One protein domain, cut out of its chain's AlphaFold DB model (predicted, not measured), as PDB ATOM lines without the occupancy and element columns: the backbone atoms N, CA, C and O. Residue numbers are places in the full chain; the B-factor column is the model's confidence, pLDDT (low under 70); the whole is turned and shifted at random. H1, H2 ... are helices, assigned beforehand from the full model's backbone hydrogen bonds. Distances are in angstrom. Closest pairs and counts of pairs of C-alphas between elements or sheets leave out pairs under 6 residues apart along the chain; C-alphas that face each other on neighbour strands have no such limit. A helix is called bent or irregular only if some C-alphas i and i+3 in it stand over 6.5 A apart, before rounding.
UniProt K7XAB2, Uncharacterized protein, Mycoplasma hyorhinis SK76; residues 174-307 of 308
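This is residues 174 to 307 of the 308 residues of an uncharacterized protein of Mycoplasma hyorhinis SK76 (UniProt K7XAB2). Picture an elongated stack of helices in which H3 and H5 lie side by side, running opposite ways, and H2a, the long arm of the bent helix H2, crosses over both. H4 packs on the early part of H2a and H1 on its later part, while the short arm H2b turns off to pack on the first residues of H3; residues 233 to 239 and 276 to 281 stick out at opposite ends. The printed part has 134 residues with five named helices, H1 to H5 in that order, and no named strand; its class is all helix. It is compact, with a radius of gyration of the C-alphas of 16.3 A, and spans 54 by 28 by 23 A, only just elongated.

Start at H1, residues 174 to 183, and go on to H2, residues 202 to 234. By its hydrogen bonds H2 was assigned as one helix, but it is bent: C-alphas 223 and 226 are 7.3 A apart, and its arms H2a, residues 202 to 223, and H2b, residues 226 to 234, stand at a steep tilt of 59 degrees. H2, taken whole, is the hub, touching four other helices. H1 and H2a form a helical hairpin, opposite ways at a shallow tilt of 33 degrees, only just short of steep; their closest C-alphas, of Ile 179 and Val 218, are 6.1 A apart. Next look at H3, residues 240 to 258: its residues 240 to 244 touch H2b, closest at the C-alphas of Val 232 and Ile 240, 6.8 A, and its residues 245 to 252 touch H2a at a steep tilt of 48 degrees, closest at Leu 217 and Ile 248, 7.0 A between C-alphas. H4, residues 265 to 274, touches H2a residues 205 to 208 at a shallow tilt of 19 degrees, opposite ways, with the C-alphas of Phe 205 and Tyr 270 closest at 7.1 A; it is apart from H3. In H5, residues 280 to 306, residues 294 to 299 touch H2a at a steep tilt of 57 degrees, with the C-alphas of Glu 210 and Thr 298 closest at 6.0 A. H5 touches H3 at a shallow tilt of 18 degrees, opposite ways, closest at the C-alphas of Thr 257 and Thr 287, 7.2 A. Every O i to N i+4 pair is within hydrogen-bond range in H1, H2a, H2b, H3 and H4, and 20 of 23 are in H5.

Find C-alpha 174 at (27.240, -6.600, 12.471), where H1 begins. H2a runs 31.3 A from C-alpha 202 at (31.593, 10.933, 40.497), H3 26.1 A, and H5 37.1 A to C-alpha 306 at (26.030, 1.255, 18.410).

The two C-alphas farthest apart, of Gln 236 and Asn 277, are 55.0 A apart. The printed part has no cut, and the link from H1 to H2, residues 184 to 201, is long. The mean pLDDT of the printed part is 72.3; 54 residues are under 70, among them 182 to 198 and 224 to 245.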
ATOM      1  N   LYS A 174      27.789  -7.667  11.612       67.19
ATOM      2  CA  LYS A 174      27.240  -6.600  12.471       67.19
ATOM      3  C   LYS A 174      27.619  -6.803  13.945       67.19
ATOM      4  O   LYS A 174      28.035  -5.841  14.586       67.19
ATOM      5  N   ILE A 175      27.539  -8.031  14.469       69.38
ATOM      6  CA  ILE A 175      27.973  -8.354  15.844       69.38
ATOM      7  C   ILE A 175      29.467  -8.061  16.024       69.38
ATOM      8  O   ILE A 175      29.857  -7.442  17.011       69.38
ATOM      9  N   GLU A 176      30.300  -8.456  15.065       72.44
ATOM     10  CA  GLU A 176      31.743  -8.217  15.109       72.44
ATOM     11  C   GLU A 176      32.076  -6.729  15.077       72.44
ATOM     12  O   GLU A 176      32.837  -6.268  15.921       72.44
ATOM     13  N   VAL A 177      31.434  -5.946  14.203       75.06
ATOM     14  CA  VAL A 177      31.595  -4.483  14.177       75.06
ATOM     15  C   VAL A 177      31.219  -3.856  15.522       75.06
ATOM     16  O   VAL A 177      31.929  -2.975  16.005       75.06
ATOM     17  N   ILE A 178      30.132  -4.310  16.151       70.38
ATOM     18  CA  ILE A 178      29.706  -3.841  17.477       70.38
ATOM     19  C   ILE A 178      30.754  -4.186  18.538       70.38
ATOM     20  O   ILE A 178      31.180  -3.305  19.282       70.38
ATOM     21  N   ILE A 179      31.225  -5.435  18.580       70.94
ATOM     22  CA  ILE A 179      32.268  -5.865  19.520       70.94
ATOM     23  C   ILE A 179      33.551  -5.061  19.308       70.94
ATOM     24  O   ILE A 179      34.152  -4.617  20.284       70.94
ATOM     25  N   THR A 180      33.962  -4.824  18.062       73.19
ATOM     26  CA  THR A 180      35.139  -4.011  17.740       73.19
ATOM     27  C   THR A 180      34.961  -2.561  18.186       73.19
ATOM     28  O   THR A 180      35.869  -2.015  18.804       73.19
ATOM     29  N   LYS A 181      33.796  -1.940  17.949       71.00
ATOM     30  CA  LYS A 181      33.491  -0.582  18.439       71.00
ATOM     31  C   LYS A 181      33.554  -0.493  19.964       71.00
ATOM     32  O   LYS A 181      34.101   0.468  20.489       71.00
ATOM     33  N   LEU A 182      33.028  -1.496  20.666       69.69
ATOM     34  CA  LEU A 182      33.072  -1.566  22.129       69.69
ATOM     35  C   LEU A 182      34.494  -1.805  22.646       69.69
ATOM     36  O   LEU A 182      34.911  -1.171  23.606       69.69
ATOM     37  N   SER A 183      35.259  -2.675  21.988       66.62
ATOM     38  CA  SER A 183      36.629  -3.025  22.392       66.62
ATOM     39  C   SER A 183      37.643  -1.915  22.098       66.62
ATOM     40  O   SER A 183      38.652  -1.821  22.788       66.62
ATOM     41  N   ASN A 184      37.369  -1.081  21.091       64.19
ATOM     42  CA  ASN A 184      38.171   0.093  20.731       64.19
ATOM     43  C   ASN A 184      37.660   1.386  21.376       64.19
ATOM     44  O   ASN A 184      38.181   2.460  21.077       64.19
ATOM     45  N   SER A 185      36.618   1.307  22.203       62.41
ATOM     46  CA  SER A 185      36.196   2.449  23.002       62.41
ATOM     47  C   SER A 185      37.217   2.721  24.108       62.41
ATOM     48  O   SER A 185      37.989   1.837  24.488       62.41
ATOM     49  N   ASP A 186      37.194   3.929  24.670       58.03
ATOM     50  CA  ASP A 186      37.990   4.256  25.859       58.03
ATOM     51  C   ASP A 186      37.610   3.376  27.076       58.03
ATOM     52  O   ASP A 186      38.327   3.347  28.077       58.03
ATOM     53  N   PHE A 187      36.509   2.615  26.981       61.97
ATOM     54  CA  PHE A 187      36.014   1.690  27.993       61.97
ATOM     55  C   PHE A 187      36.659   0.314  27.834       61.97
ATOM     56  O   PHE A 187      36.366  -0.451  26.912       61.97
ATOM     57  N   LYS A 188      37.527  -0.051  28.771       57.59
ATOM     58  CA  LYS A 188      38.212  -1.343  28.736       57.59
ATOM     59  C   LYS A 188      37.424  -2.357  29.550       57.59
ATOM     60  O   LYS A 188      37.384  -2.295  30.773       57.59
ATOM     61  N   ALA A 189      36.858  -3.354  28.870       51.75
ATOM     62  CA  ALA A 189      36.191  -4.499  29.500       51.75
ATOM     63  C   ALA A 189      37.089  -5.235  30.525       51.75
ATOM     64  O   ALA A 189      36.594  -5.864  31.455       51.75
ATOM     65  N   GLN A 190      38.413  -5.146  30.361       52.44
ATOM     66  CA  GLN A 190      39.408  -5.750  31.252       52.44
ATOM     67  C   GLN A 190      39.640  -4.942  32.543       52.44
ATOM     68  O   GLN A 190      40.130  -5.500  33.520       52.44
ATOM     69  N   ASP A 191      39.214  -3.675  32.577       53.84
ATOM     70  CA  ASP A 191      39.353  -2.761  33.714       53.84
ATOM     71  C   ASP A 191      38.045  -2.678  34.512       53.84
ATOM     72  O   ASP A 191      37.576  -1.600  34.888       53.84
ATOM     73  N   LEU A 192      37.425  -3.834  34.771       56.34
ATOM     74  CA  LEU A 192      36.424  -3.947  35.828       56.34
ATOM     75  C   LEU A 192      37.097  -3.474  37.124       56.34
ATOM     76  O   LEU A 192      38.084  -4.090  37.544       56.34
ATOM     77  N   PRO A 193      36.609  -2.412  37.788       52.56
ATOM     78  CA  PRO A 193      37.172  -1.993  39.054       52.56
ATOM     79  C   PRO A 193      36.717  -2.987  40.123       52.56
ATOM     80  O   PRO A 193      35.821  -2.733  40.922       52.56
ATOM     81  N   ASN A 194      37.377  -4.142  40.165       51.31
ATOM     82  CA  ASN A 194      37.400  -4.987  41.353       51.31
ATOM     83  C   ASN A 194      38.073  -4.241  42.518       51.31
ATOM     84  O   ASN A 194      37.840  -4.567  43.681       51.31
ATOM     85  N   ASN A 195      38.846  -3.189  42.226       53.19
ATOM     86  CA  ASN A 195      39.344  -2.254  43.222       53.19
ATOM     87  C   ASN A 195      38.283  -1.203  43.566       53.19
ATOM     88  O   ASN A 195      38.298  -0.078  43.080       53.19
ATOM     89  N   ALA A 196      37.406  -1.552  44.505       56.62
ATOM     90  CA  ALA A 196      36.549  -0.604  45.219       56.62
ATOM     91  C   ALA A 196      37.310   0.633  45.765       56.62
ATOM     92  O   ALA A 196      36.699   1.675  45.998       56.62
ATOM     93  N   SER A 197      38.629   0.525  45.967       60.69
ATOM     94  CA  SER A 197      39.524   1.552  46.510       60.69
ATOM     95  C   SER A 197      39.878   2.697  45.553       60.69
ATOM     96  O   SER A 197      40.439   3.692  46.009       60.69
ATOM     97  N   THR A 198      39.574   2.600  44.255       66.25
ATOM     98  CA  THR A 198      39.952   3.633  43.269       66.25
ATOM     99  C   THR A 198      38.840   4.635  42.960       66.25
ATOM    100  O   THR A 198      39.115   5.648  42.322       66.25
ATOM    101  N   ILE A 199      37.609   4.407  43.433       79.19
ATOM    102  CA  ILE A 199      36.472   5.297  43.160       79.19
ATOM    103  C   ILE A 199      36.536   6.526  44.071       79.19
ATOM    104  O   ILE A 199      36.081   6.504  45.219       79.19
ATOM    105  N   ASN A 200      37.116   7.614  43.564       78.00
ATOM    106  CA  ASN A 200      37.356   8.820  44.345       78.00
ATOM    107  C   ASN A 200      36.421   9.979  44.012       78.00
ATOM    108  O   ASN A 200      36.215  10.851  44.862       78.00
ATOM    109  N   SER A 201      35.809   9.956  42.841       84.44
ATOM    110  CA  SER A 201      34.948  11.008  42.322       84.44
ATOM    111  C   SER A 201      33.693  10.431  41.663       84.44
ATOM    112  O   SER A 201      33.580   9.224  41.447       84.44
ATOM    113  N   GLN A 202      32.735  11.304  41.336       84.81
ATOM    114  CA  GLN A 202      31.593  10.933  40.497       84.81
ATOM    115  C   GLN A 202      32.049  10.447  39.116       84.81
ATOM    116  O   GLN A 202      31.495   9.487  38.598       84.81
ATOM    117  N   GLN A 203      33.098  11.051  38.557       85.25
ATOM    118  CA  GLN A 203      33.646  10.662  37.261       85.25
ATOM    119  C   GLN A 203      34.232   9.241  37.287       85.25
ATOM    120  O   GLN A 203      33.993   8.467  36.364       85.25
ATOM    121  N   ASP A 204      34.919   8.858  38.368       81.75
ATOM    122  CA  ASP A 204      35.426   7.486  38.535       81.75
ATOM    123  C   ASP A 204      34.280   6.471  38.642       81.75
ATOM    124  O   ASP A 204      34.383   5.344  38.157       81.75
ATOM    125  N   PHE A 205      33.174   6.866  39.279       84.75
ATOM    126  CA  PHE A 205      31.979   6.037  39.405       84.75
ATOM    127  C   PHE A 205      31.245   5.868  38.067       84.75
ATOM    128  O   PHE A 205      30.833   4.758  37.730       84.75
ATOM    129  N   GLU A 206      31.123   6.942  37.284       86.06
ATOM    130  CA  GLU A 206      30.578   6.903  35.922       86.06
ATOM    131  C   GLU A 206      31.416   5.986  35.022       86.06
ATOM    132  O   GLU A 206      30.864   5.087  34.388       86.06
ATOM    133  N   LEU A 207      32.747   6.123  35.063       82.94
ATOM    134  CA  LEU A 207      33.671   5.270  34.314       82.94
ATOM    135  C   LEU A 207      33.575   3.792  34.732       82.94
ATOM    136  O   LEU A 207      33.625   2.895  33.891       82.94
ATOM    137  N   ALA A 208      33.396   3.515  36.026       79.88
ATOM    138  CA  ALA A 208      33.200   2.157  36.530       79.88
ATOM    139  C   ALA A 208      31.917   1.508  35.986       79.88
ATOM    140  O   ALA A 208      31.926   0.327  35.625       79.88
ATOM    141  N   ILE A 209      30.825   2.275  35.904       82.00
ATOM    142  CA  ILE A 209      29.563   1.822  35.307       82.00
ATOM    143  C   ILE A 209      29.742   1.597  33.804       82.00
ATOM    144  O   ILE A 209      29.308   0.565  33.293       82.00
ATOM    145  N   GLU A 210      30.426   2.502  33.104       81.94
ATOM    146  CA  GLU A 210      30.729   2.365  31.676       81.94
ATOM    147  C   GLU A 210      31.551   1.100  31.385       81.94
ATOM    148  O   GLU A 210      31.148   0.291  30.548       81.94
ATOM    149  N   ASN A 211      32.626   0.844  32.137       79.81
ATOM    150  CA  ASN A 211      33.439  -0.368  31.989       79.81
ATOM    151  C   ASN A 211      32.646  -1.649  32.288       79.81
ATOM    152  O   ASN A 211      32.768  -2.637  31.560       79.81
ATOM    153  N   TYR A 212      31.812  -1.639  33.334       79.06
ATOM    154  CA  TYR A 212      30.952  -2.775  33.676       79.06
ATOM    155  C   TYR A 212      29.940  -3.088  32.566       79.06
ATOM    156  O   TYR A 212      29.770  -4.253  32.190       79.06
ATOM    157  N   VAL A 213      29.289  -2.059  32.016       78.75
ATOM    158  CA  VAL A 213      28.339  -2.207  30.907       78.75
ATOM    159  C   VAL A 213      29.050  -2.723  29.658       78.75
ATOM    160  O   VAL A 213      28.574  -3.691  29.066       78.75
ATOM    161  N   THR A 214      30.215  -2.171  29.305       77.50
ATOM    162  CA  THR A 214      31.031  -2.644  28.173       77.50
ATOM    163  C   THR A 214      31.409  -4.110  28.324       77.50
ATOM    164  O   THR A 214      31.157  -4.906  27.418       77.50
ATOM    165  N   TYR A 215      31.973  -4.497  29.474       76.62
ATOM    166  CA  TYR A 215      32.344  -5.886  29.741       76.62
ATOM    167  C   TYR A 215      31.147  -6.823  29.610       76.62
ATOM    168  O   TYR A 215      31.236  -7.869  28.962       76.62
ATOM    169  N   SER A 216      30.018  -6.443  30.205       76.06
ATOM    170  CA  SER A 216      28.820  -7.273  30.217       76.06
ATOM    171  C   SER A 216      28.228  -7.423  28.821       76.06
ATOM    172  O   SER A 216      27.877  -8.532  28.424       76.06
ATOM    173  N   LEU A 217      28.180  -6.338  28.045       76.81
ATOM    174  CA  LEU A 217      27.697  -6.343  26.670       76.81
ATOM    175  C   LEU A 217      28.591  -7.209  25.773       76.81
ATOM    176  O   LEU A 217      28.083  -8.076  25.072       76.81
ATOM    177  N   VAL A 218      29.916  -7.049  25.847       75.25
ATOM    178  CA  VAL A 218      30.871  -7.868  25.081       75.25
ATOM    179  C   VAL A 218      30.771  -9.344  25.475       75.25
ATOM    180  O   VAL A 218      30.704 -10.214  24.607       75.25
ATOM    181  N   THR A 219      30.717  -9.646  26.773       72.75
ATOM    182  CA  THR A 219      30.620 -11.023  27.279       72.75
ATOM    183  C   THR A 219      29.314 -11.686  26.849       72.75
ATOM    184  O   THR A 219      29.324 -12.822  26.377       72.75
ATOM    185  N   LEU A 220      28.185 -10.984  26.978       73.25
ATOM    186  CA  LEU A 220      26.869 -11.514  26.625       73.25
ATOM    187  C   LEU A 220      26.672 -11.615  25.113       73.25
ATOM    188  O   LEU A 220      26.094 -12.600  24.668       73.25
ATOM    189  N   LEU A 221      27.184 -10.673  24.317       73.12
ATOM    190  CA  LEU A 221      27.173 -10.783  22.856       73.12
ATOM    191  C   LEU A 221      28.029 -11.957  22.378       73.12
ATOM    192  O   LEU A 221      27.577 -12.723  21.535       73.12
ATOM    193  N   ASN A 222      29.218 -12.158  22.954       71.69
ATOM    194  CA  ASN A 222      30.054 -13.318  22.633       71.69
ATOM    195  C   ASN A 222      29.388 -14.637  23.039       71.69
ATOM    196  O   ASN A 222      29.379 -15.586  22.259       71.69
ATOM    197  N   LYS A 223      28.791 -14.696  24.237       72.25
ATOM    198  CA  LYS A 223      28.096 -15.890  24.737       72.25
ATOM    199  C   LYS A 223      26.839 -16.215  23.927       72.25
ATOM    200  O   LYS A 223      26.574 -17.381  23.660       72.25
ATOM    201  N   ASN A 224      26.073 -15.197  23.542       66.19
ATOM    202  CA  ASN A 224      24.823 -15.360  22.802       66.19
ATOM    203  C   ASN A 224      25.019 -15.328  21.280       66.19
ATOM    204  O   ASN A 224      24.025 -15.450  20.571       66.19
ATOM    205  N   LYS A 225      26.256 -15.198  20.771       68.62
ATOM    206  CA  LYS A 225      26.558 -15.147  19.328       68.62
ATOM    207  C   LYS A 225      25.886 -16.305  18.587       68.62
ATOM    208  O   LYS A 225      25.179 -16.071  17.617       68.62
ATOM    209  N   GLN A 226      26.009 -17.525  19.113       65.00
ATOM    210  CA  GLN A 226      25.416 -18.731  18.520       65.00
ATOM    211  C   GLN A 226      23.880 -18.767  18.614       65.00
ATOM    212  O   GLN A 226      23.219 -19.106  17.642       65.00
ATOM    213  N   ASN A 227      23.290 -18.341  19.734       67.25
ATOM    214  CA  ASN A 227      21.828 -18.326  19.883       67.25
ATOM    215  C   ASN A 227      21.169 -17.253  19.000       67.25
ATOM    216  O   ASN A 227      20.118 -17.489  18.412       67.25
ATOM    217  N   ILE A 228      21.803 -16.083  18.867       64.50
ATOM    218  CA  ILE A 228      21.346 -15.013  17.968       64.50
ATOM    219  C   ILE A 228      21.421 -15.488  16.508       64.50
ATOM    220  O   ILE A 228      20.533 -15.178  15.719       64.50
ATOM    221  N   GLU A 229      22.431 -16.284  16.143       63.03
ATOM    222  CA  GLU A 229      22.531 -16.901  14.814       63.03
ATOM    223  C   GLU A 229      21.384 -17.882  14.521       63.03
ATOM    224  O   GLU A 229      20.845 -17.882  13.413       63.03
ATOM    225  N   GLU A 230      21.002 -18.704  15.498       64.44
ATOM    226  CA  GLU A 230      19.891 -19.654  15.362       64.44
ATOM    227  C   GLU A 230      18.532 -18.944  15.295       64.44
ATOM    228  O   GLU A 230      17.667 -19.330  14.507       64.44
ATOM    229  N   GLU A 231      18.342 -17.865  16.059       63.62
ATOM    230  CA  GLU A 231      17.132 -17.040  15.985       63.62
ATOM    231  C   GLU A 231      17.021 -16.304  14.636       63.62
ATOM    232  O   GLU A 231      15.921 -16.192  14.092       63.62
ATOM    233  N   VAL A 232      18.140 -15.871  14.038       59.50
ATOM    234  CA  VAL A 232      18.160 -15.264  12.691       59.50
ATOM    235  C   VAL A 232      17.813 -16.269  11.599       59.50
ATOM    236  O   VAL A 232      17.053 -15.925  10.696       59.50
ATOM    237  N   GLY A 233      18.297 -17.511  11.689       52.31
ATOM    238  CA  GLY A 233      17.925 -18.570  10.742       52.31
ATOM    239  C   GLY A 233      16.433 -18.930  10.778       52.31
ATOM    240  O   GLY A 233      15.887 -19.392   9.777       52.31
ATOM    241  N   ASN A 234      15.768 -18.672  11.909       57.50
ATOM    242  CA  ASN A 234      14.379 -19.057  12.167       57.50
ATOM    243  C   ASN A 234      13.364 -17.903  12.095       57.50
ATOM    244  O   ASN A 234      12.158 -18.160  12.114       57.50
ATOM    245  N   SER A 235      13.800 -16.641  12.016       49.06
ATOM    246  CA  SER A 235      12.893 -15.487  11.985       49.06
ATOM    247  C   SER A 235      12.887 -14.766  10.634       49.06
ATOM    248  O   SER A 235      13.908 -14.622   9.970       49.06
ATOM    249  N   GLN A 236      11.728 -14.219  10.264       47.66
ATOM    250  CA  GLN A 236      11.551 -13.370   9.079       47.66
ATOM    251  C   GLN A 236      11.916 -11.884   9.322       47.66
ATOM    252  O   GLN A 236      11.402 -11.009   8.628       47.66
ATOM    253  N   GLY A 237      12.743 -11.555  10.327       47.12
ATOM    254  CA  GLY A 237      12.938 -10.173  10.790       47.12
ATOM    255  C   GLY A 237      14.393  -9.700  10.877       47.12
ATOM    256  O   GLY A 237      15.239 -10.338  11.492       47.12
ATOM    257  N   THR A 238      14.659  -8.506  10.342       48.22
ATOM    258  CA  THR A 238      15.967  -7.820  10.318       48.22
ATOM    259  C   THR A 238      16.374  -7.129  11.635       48.22
ATOM    260  O   THR A 238      17.471  -6.582  11.712       48.22
ATOM    261  N   ASN A 239      15.548  -7.187  12.692       59.41
ATOM    262  CA  ASN A 239      15.757  -6.452  13.957       59.41
ATOM    263  C   ASN A 239      16.105  -7.338  15.172       59.41
ATOM    264  O   ASN A 239      15.945  -6.908  16.320       59.41
ATOM    265  N   ILE A 240      16.574  -8.571  14.955       64.38
ATOM    266  CA  ILE A 240      16.940  -9.474  16.060       64.38
ATOM    267  C   ILE A 240      18.094  -8.892  16.875       64.38
ATOM    268  O   ILE A 240      17.990  -8.841  18.091       64.38
ATOM    269  N   ILE A 241      19.141  -8.374  16.227       62.62
ATOM    270  CA  ILE A 241      20.321  -7.836  16.929       62.62
ATOM    271  C   ILE A 241      19.936  -6.683  17.862       62.62
ATOM    272  O   ILE A 241      20.304  -6.693  19.033       62.62
ATOM    273  N   ASP A 242      19.157  -5.724  17.364       64.88
ATOM    274  CA  ASP A 242      18.739  -4.549  18.133       64.88
ATOM    275  C   ASP A 242      17.847  -4.978  19.316       64.88
ATOM    276  O   ASP A 242      18.004  -4.497  20.440       64.88
ATOM    277  N   SER A 243      16.985  -5.979  19.102       68.38
ATOM    278  CA  SER A 243      16.148  -6.582  20.149       68.38
ATOM    279  C   SER A 243      16.969  -7.350  21.194       68.38
ATOM    280  O   SER A 243      16.687  -7.253  22.390       68.38
ATOM    281  N   SER A 244      17.999  -8.092  20.775       68.19
ATOM    282  CA  SER A 244      18.910  -8.822  21.662       68.19
ATOM    283  C   SER A 244      19.757  -7.866  22.502       68.19
ATOM    284  O   SER A 244      19.906  -8.081  23.704       68.19
ATOM    285  N   ILE A 245      20.256  -6.780  21.906       68.88
ATOM    286  CA  ILE A 245      20.985  -5.715  22.605       68.88
ATOM    287  C   ILE A 245      20.076  -5.038  23.636       68.88
ATOM    288  O   ILE A 245      20.448  -4.911  24.803       68.88
ATOM    289  N   LEU A 246      18.845  -4.688  23.252       71.00
ATOM    290  CA  LEU A 246      17.871  -4.093  24.166       71.00
ATOM    291  C   LEU A 246      17.515  -5.032  25.331       71.00
ATOM    292  O   LEU A 246      17.357  -4.581  26.466       71.00
ATOM    293  N   LYS A 247      17.404  -6.340  25.073       76.12
ATOM    294  CA  LYS A 247      17.178  -7.354  26.112       76.12
ATOM    295  C   LYS A 247      18.344  -7.409  27.102       76.12
ATOM    296  O   LYS A 247      18.106  -7.368  28.303       76.12
ATOM    297  N   ILE A 248      19.584  -7.399  26.608       71.44
ATOM    298  CA  ILE A 248      20.785  -7.343  27.454       71.44
ATOM    299  C   ILE A 248      20.771  -6.089  28.339       71.44
ATOM    300  O   ILE A 248      21.023  -6.190  29.539       71.44
ATOM    301  N   TYR A 249      20.421  -4.919  27.796       75.19
ATOM    302  CA  TYR A 249      20.329  -3.698  28.600       75.19
ATOM    303  C   TYR A 249      19.265  -3.777  29.694       75.19
ATOM    304  O   TYR A 249      19.520  -3.331  30.812       75.19
ATOM    305  N   LYS A 250      18.100  -4.371  29.411       74.12
ATOM    306  CA  LYS A 250      17.057  -4.592  30.424       74.12
ATOM    307  C   LYS A 250      17.540  -5.517  31.540       74.12
ATOM    308  O   LYS A 250      17.311  -5.220  32.711       74.12
ATOM    309  N   ASP A 251      18.246  -6.587  31.189       74.81
ATOM    310  CA  ASP A 251      18.796  -7.528  32.166       74.81
ATOM    311  C   ASP A 251      19.880  -6.867  33.034       74.81
ATOM    312  O   ASP A 251      19.905  -7.068  34.249       74.81
ATOM    313  N   LEU A 252      20.736  -6.019  32.452       74.38
ATOM    314  CA  LEU A 252      21.742  -5.252  33.197       74.38
ATOM    315  C   LEU A 252      21.115  -4.187  34.100       74.38
ATOM    316  O   LEU A 252      21.525  -4.050  35.253       74.38
ATOM    317  N   ALA A 253      20.089  -3.483  33.613       69.56
ATOM    318  CA  ALA A 253      19.315  -2.541  34.416       69.56
ATOM    319  C   ALA A 253      18.727  -3.250  35.639       69.56
ATOM    320  O   ALA A 253      18.848  -2.767  36.764       69.56
ATOM    321  N   TYR A 254      18.145  -4.434  35.427       70.69
ATOM    322  CA  TYR A 254      17.618  -5.262  36.500       70.69
ATOM    323  C   TYR A 254      18.721  -5.721  37.458       70.69
ATOM    324  O   TYR A 254      18.541  -5.625  38.663       70.69
ATOM    325  N   GLN A 255      19.888  -6.158  36.981       68.19
ATOM    326  CA  GLN A 255      20.990  -6.551  37.870       68.19
ATOM    327  C   GLN A 255      21.480  -5.390  38.745       68.19
ATOM    328  O   GLN A 255      21.659  -5.569  39.949       68.19
ATOM    329  N   LEU A 256      21.627  -4.195  38.176       67.50
ATOM    330  CA  LEU A 256      22.093  -3.013  38.903       67.50
ATOM    331  C   LEU A 256      21.054  -2.472  39.893       67.50
ATOM    332  O   LEU A 256      21.424  -2.010  40.969       67.50
ATOM    333  N   THR A 257      19.763  -2.548  39.557       61.97
ATOM    334  CA  THR A 257      18.670  -2.004  40.386       61.97
ATOM    335  C   THR A 257      18.084  -3.025  41.368       61.97
ATOM    336  O   THR A 257      17.681  -2.658  42.469       61.97
ATOM    337  N   SER A 258      18.060  -4.313  41.013       56.31
ATOM    338  CA  SER A 258      17.462  -5.390  41.812       56.31
ATOM    339  C   SER A 258      18.448  -6.067  42.769       56.31
ATOM    340  O   SER A 258      18.000  -6.770  43.680       56.31
ATOM    341  N   GLN A 259      19.767  -5.892  42.614       48.31
ATOM    342  CA  GLN A 259      20.766  -6.531  43.484       48.31
ATOM    343  C   GLN A 259      21.372  -5.610  44.550       48.31
ATOM    344  O   GLN A 259      22.561  -5.688  44.833       48.31
ATOM    345  N   LEU A 260      20.556  -4.852  45.288       50.78
ATOM    346  CA  LEU A 260      21.002  -4.339  46.598       50.78
ATOM    347  C   LEU A 260      21.188  -5.451  47.655       50.78
ATOM    348  O   LEU A 260      21.703  -5.189  48.737       50.78
ATOM    349  N   LYS A 261      20.823  -6.706  47.339       48.44
ATOM    350  CA  LYS A 261      21.181  -7.888  48.145       48.44
ATOM    351  C   LYS A 261      22.637  -8.339  47.952       48.44
ATOM    352  O   LYS A 261      23.191  -8.880  48.897       48.44
ATOM    353  N   ASN A 262      23.236  -8.104  46.776       55.75
ATOM    354  CA  ASN A 262      24.652  -8.364  46.464       55.75
ATOM    355  C   ASN A 262      25.196  -7.272  45.521       55.75
ATOM    356  O   ASN A 262      25.472  -7.543  44.350       55.75
ATOM    357  N   PRO A 263      25.303  -6.018  45.989       67.75
ATOM    358  CA  PRO A 263      25.721  -4.928  45.125       67.75
ATOM    359  C   PRO A 263      27.183  -5.101  44.709       67.75
ATOM    360  O   PRO A 263      28.008  -5.596  45.483       67.75
ATOM    361  N   LEU A 264      27.520  -4.670  43.490       76.25
ATOM    362  CA  LEU A 264      28.903  -4.719  43.014       76.25
ATOM    363  C   LEU A 264      29.813  -3.913  43.962       76.25
ATOM    364  O   LEU A 264      29.408  -2.838  44.421       76.25
ATOM    365  N   PRO A 265      31.045  -4.377  44.246       77.75
ATOM    366  CA  PRO A 265      31.918  -3.751  45.241       77.75
ATOM    367  C   PRO A 265      32.137  -2.244  45.041       77.75
ATOM    368  O   PRO A 265      32.158  -1.493  46.017       77.75
ATOM    369  N   PHE A 266      32.236  -1.776  43.792       79.38
ATOM    370  CA  PHE A 266      32.409  -0.352  43.485       79.38
ATOM    371  C   PHE A 266      31.157   0.491  43.799       79.38
ATOM    372  O   PHE A 266      31.292   1.632  44.235       79.38
ATOM    373  N   ILE A 267      29.950  -0.076  43.659       83.94
ATOM    374  CA  ILE A 267      28.679   0.588  44.004       83.94
ATOM    375  C   ILE A 267      28.593   0.786  45.515       83.94
ATOM    376  O   ILE A 267      28.288   1.882  45.982       83.94
ATOM    377  N   ILE A 268      28.932  -0.254  46.287       81.19
ATOM    378  CA  ILE A 268      28.971  -0.188  47.755       81.19
ATOM    379  C   ILE A 268      30.001   0.840  48.221       81.19
ATOM    380  O   ILE A 268      29.727   1.618  49.134       81.19
ATOM    381  N   SER A 269      31.185   0.831  47.605       82.31
ATOM    382  CA  SER A 269      32.271   1.749  47.946       82.31
ATOM    383  C   SER A 269      31.858   3.205  47.759       82.31
ATOM    384  O   SER A 269      31.966   4.012  48.684       82.31
ATOM    385  N   TYR A 270      31.292   3.526  46.593       87.50
ATOM    386  CA  TYR A 270      30.855   4.883  46.288       87.50
ATOM    387  C   TYR A 270      29.679   5.328  47.168       87.50
ATOM    388  O   TYR A 270      29.685   6.447  47.684       87.50
ATOM    389  N   PHE A 271      28.723   4.432  47.435       87.88
ATOM    390  CA  PHE A 271      27.622   4.701  48.359       87.88
ATOM    391  C   PHE A 271      28.120   5.056  49.767       87.88
ATOM    392  O   PHE A 271      27.744   6.097  50.304       87.88
ATOM    393  N   LYS A 272      29.012   4.241  50.350       86.06
ATOM    394  CA  LYS A 272      29.579   4.491  51.688       86.06
ATOM    395  C   LYS A 272      30.373   5.795  51.759       86.06
ATOM    396  O   LYS A 272      30.429   6.414  52.818       86.06
ATOM    397  N   LYS A 273      30.980   6.217  50.647       84.56
ATOM    398  CA  LYS A 273      31.700   7.491  50.561       84.56
ATOM    399  C   LYS A 273      30.755   8.691  50.606       84.56
ATOM    400  O   LYS A 273      31.059   9.672  51.278       84.56
ATOM    401  N   LEU A 274      29.627   8.615  49.900       86.19
ATOM    402  CA  LEU A 274      28.610   9.670  49.906       86.19
ATOM    403  C   LEU A 274      27.833   9.714  51.226       86.19
ATOM    404  O   LEU A 274      27.494  10.795  51.703       86.19
ATOM    405  N   TYR A 275      27.590   8.546  51.825       88.88
ATOM    406  CA  TYR A 275      26.774   8.389  53.024       88.88
ATOM    407  C   TYR A 275      27.506   7.522  54.063       88.88
ATOM    408  O   TYR A 275      27.236   6.324  54.169       88.88
ATOM    409  N   PRO A 276      28.423   8.102  54.861       85.44
ATOM    410  CA  PRO A 276      29.153   7.365  55.898       85.44
ATOM    411  C   PRO A 276      28.233   6.752  56.964       85.44
ATOM    412  O   PRO A 276      28.548   5.705  57.523       85.44
ATOM    413  N   ASN A 277      27.081   7.392  57.206       88.88
ATOM    414  CA  ASN A 277      26.036   6.960  58.134       88.88
ATOM    415  C   ASN A 277      24.698   6.847  57.381       88.88
ATOM    416  O   ASN A 277      23.879   7.763  57.454       88.88
ATOM    417  N   PRO A 278      24.496   5.778  56.597       87.06
ATOM    418  CA  PRO A 278      23.400   5.709  55.641       87.06
ATOM    419  C   PRO A 278      22.041   5.501  56.314       87.06
ATOM    420  O   PRO A 278      21.891   4.654  57.197       87.06
ATOM    421  N   THR A 279      21.028   6.217  55.833       89.62
ATOM    422  CA  THR A 279      19.617   5.981  56.163       89.62
ATOM    423  C   THR A 279      18.880   5.286  55.016       89.62
ATOM    424  O   THR A 279      19.370   5.209  53.889       89.62
ATOM    425  N   ALA A 280      17.662   4.797  55.272       83.94
ATOM    426  CA  ALA A 280      16.810   4.236  54.219       83.94
ATOM    427  C   ALA A 280      16.496   5.259  53.107       83.94
ATOM    428  O   ALA A 280      16.457   4.902  51.931       83.94
ATOM    429  N   THR A 281      16.331   6.536  53.467       87.12
ATOM    430  CA  THR A 281      16.108   7.633  52.514       87.12
ATOM    431  C   THR A 281      17.335   7.872  51.632       87.12
ATOM    432  O   THR A 281      17.187   8.106  50.434       87.12
ATOM    433  N   ASP A 282      18.546   7.755  52.187       86.31
ATOM    434  CA  ASP A 282      19.793   7.902  51.422       86.31
ATOM    435  C   ASP A 282      19.986   6.766  50.415       86.31
ATOM    436  O   ASP A 282      20.440   6.998  49.295       86.31
ATOM    437  N   VAL A 283      19.598   5.541  50.785       84.38
ATOM    438  CA  VAL A 283      19.600   4.386  49.873       84.38
ATOM    439  C   VAL A 283      18.639   4.619  48.706       84.38
ATOM    440  O   VAL A 283      19.017   4.394  47.554       84.38
ATOM    441  N   ASP A 284      17.419   5.095  48.972       83.31
ATOM    442  CA  ASP A 284      16.428   5.374  47.924       83.31
ATOM    443  C   ASP A 284      16.905   6.492  46.985       83.31
ATOM    444  O   ASP A 284      16.889   6.334  45.760       83.31
ATOM    445  N   LYS A 285      17.431   7.581  47.561       86.56
ATOM    446  CA  LYS A 285      17.997   8.709  46.815       86.56
ATOM    447  C   LYS A 285      19.178   8.278  45.948       86.56
ATOM    448  O   LYS A 285      19.213   8.584  44.759       86.56
ATOM    449  N   PHE A 286      20.126   7.531  46.507       87.94
ATOM    450  CA  PHE A 286      21.265   7.008  45.756       87.94
ATOM    451  C   PHE A 286      20.817   6.108  44.601       87.94
ATOM    452  O   PHE A 286      21.296   6.259  43.480       87.94
ATOM    453  N   THR A 287      19.865   5.209  44.847       84.25
ATOM    454  CA  THR A 287      19.392   4.256  43.836       84.25
ATOM    455  C   THR A 287      18.699   4.966  42.671       84.25
ATOM    456  O   THR A 287      19.016   4.698  41.512       84.25
ATOM    457  N   LYS A 288      17.776   5.893  42.959       83.88
ATOM    458  CA  LYS A 288      16.956   6.560  41.934       83.88
ATOM    459  C   LYS A 288      17.656   7.729  41.255       83.88
ATOM    460  O   LYS A 288      17.502   7.923  40.054       83.88
ATOM    461  N   GLU A 289      18.385   8.542  42.011       85.75
ATOM    462  CA  GLU A 289      18.907   9.811  41.498       85.75
ATOM    463  C   GLU A 289      20.354   9.719  41.032       85.75
ATOM    464  O   GLU A 289      20.739  10.489  40.158       85.75
ATOM    465  N   VAL A 290      21.140   8.800  41.596       85.75
ATOM    466  CA  VAL A 290      22.560   8.648  41.259       85.75
ATOM    467  C   VAL A 290      22.748   7.421  40.374       85.75
ATOM    468  O   VAL A 290      23.055   7.560  39.196       85.75
ATOM    469  N   LEU A 291      22.483   6.219  40.891       84.69
ATOM    470  CA  LEU A 291      22.749   4.966  40.183       84.69
ATOM    471  C   LEU A 291      21.917   4.823  38.899       84.69
ATOM    472  O   LEU A 291      22.482   4.567  37.836       84.69
ATOM    473  N   ALA A 292      20.594   5.009  38.976       82.56
ATOM    474  CA  ALA A 292      19.721   4.857  37.813       82.56
ATOM    475  C   ALA A 292      20.011   5.898  36.720       82.56
ATOM    476  O   ALA A 292      20.110   5.526  35.554       82.56
ATOM    477  N   LYS A 293      20.225   7.173  37.085       86.19
ATOM    478  CA  LYS A 293      20.560   8.230  36.114       86.19
ATOM    479  C   LYS A 293      21.919   8.008  35.460       86.19
ATOM    480  O   LYS A 293      22.041   8.177  34.251       86.19
ATOM    481  N   THR A 294      22.938   7.630  36.235       86.38
ATOM    482  CA  THR A 294      24.252   7.316  35.666       86.38
ATOM    483  C   THR A 294      24.146   6.147  34.694       86.38
ATOM    484  O   THR A 294      24.633   6.251  33.574       86.38
ATOM    485  N   PHE A 295      23.443   5.076  35.070       84.38
ATOM    486  CA  PHE A 295      23.239   3.933  34.186       84.38
ATOM    487  C   PHE A 295      22.453   4.293  32.917       84.38
ATOM    488  O   PHE A 295      22.862   3.911  31.826       84.38
ATOM    489  N   GLU A 296      21.364   5.053  33.033       84.38
ATOM    490  CA  GLU A 296      20.576   5.520  31.888       84.38
ATOM    491  C   GLU A 296      21.431   6.342  30.915       84.38
ATOM    492  O   GLU A 296      21.436   6.076  29.713       84.38
ATOM    493  N   ASN A 297      22.220   7.289  31.430       85.12
ATOM    494  CA  ASN A 297      23.147   8.078  30.620       85.12
ATOM    495  C   ASN A 297      24.179   7.190  29.920       85.12
ATOM    496  O   ASN A 297      24.437   7.372  28.731       85.12
ATOM    497  N   THR A 298      24.745   6.216  30.632       82.69
ATOM    498  CA  THR A 298      25.674   5.237  30.066       82.69
ATOM    499  C   THR A 298      25.019   4.432  28.942       82.69
ATOM    500  O   THR A 298      25.576   4.347  27.850       82.69
ATOM    501  N   VAL A 299      23.817   3.889  29.153       81.00
ATOM    502  CA  VAL A 299      23.087   3.132  28.122       81.00
ATOM    503  C   VAL A 299      22.798   4.003  26.905       81.00
ATOM    504  O   VAL A 299      23.076   3.576  25.790       81.00
ATOM    505  N   ASN A 300      22.328   5.237  27.095       80.00
ATOM    506  CA  ASN A 300      22.074   6.166  25.994       80.00
ATOM    507  C   ASN A 300      23.350   6.468  25.192       80.00
ATOM    508  O   ASN A 300      23.309   6.465  23.962       80.00
ATOM    509  N   LYS A 301      24.500   6.661  25.859       78.25
ATOM    510  CA  LYS A 301      25.801   6.805  25.178       78.25
ATOM    511  C   LYS A 301      26.123   5.577  24.319       78.25
ATOM    512  O   LYS A 301      26.547   5.733  23.175       78.25
ATOM    513  N   PHE A 302      25.907   4.367  24.839       74.44
ATOM    514  CA  PHE A 302      26.174   3.141  24.087       74.44
ATOM    515  C   PHE A 302      25.189   2.909  22.941       74.44
ATOM    516  O   PHE A 302      25.627   2.549  21.857       74.44
ATOM    517  N   LEU A 303      23.892   3.146  23.128       75.81
ATOM    518  CA  LEU A 303      22.905   3.023  22.050       75.81
ATOM    519  C   LEU A 303      23.267   3.931  20.864       75.81
ATOM    520  O   LEU A 303      23.328   3.471  19.725       75.81
ATOM    521  N   VAL A 304      23.667   5.175  21.150       74.25
ATOM    522  CA  VAL A 304      24.181   6.109  20.136       74.25
ATOM    523  C   VAL A 304      25.463   5.589  19.470       74.25
ATOM    524  O   VAL A 304      25.571   5.634  18.246       74.25
ATOM    525  N   LEU A 305      26.431   5.066  20.235       68.31
ATOM    526  CA  LEU A 305      27.670   4.481  19.690       68.31
ATOM    527  C   LEU A 305      27.395   3.287  18.752       68.31
ATOM    528  O   LEU A 305      28.092   3.077  17.748       68.31
ATOM    529  N   LEU A 306      26.391   2.486  19.102       65.94
ATOM    530  CA  LEU A 306      26.030   1.255  18.410       65.94
ATOM    531  C   LEU A 306      25.067   1.472  17.236       65.94
ATOM    532  O   LEU A 306      24.921   0.549  16.436       65.94
ATOM    533  N   ASP A 307      24.506   2.677  17.079       63.38
ATOM    534  CA  ASP A 307      23.478   3.015  16.074       63.38
ATOM    535  C   ASP A 307      22.228   2.108  16.184       63.38
ATOM    536  O   ASP A 307      21.667   1.637  15.183       63.38
TER     537      ASP A 307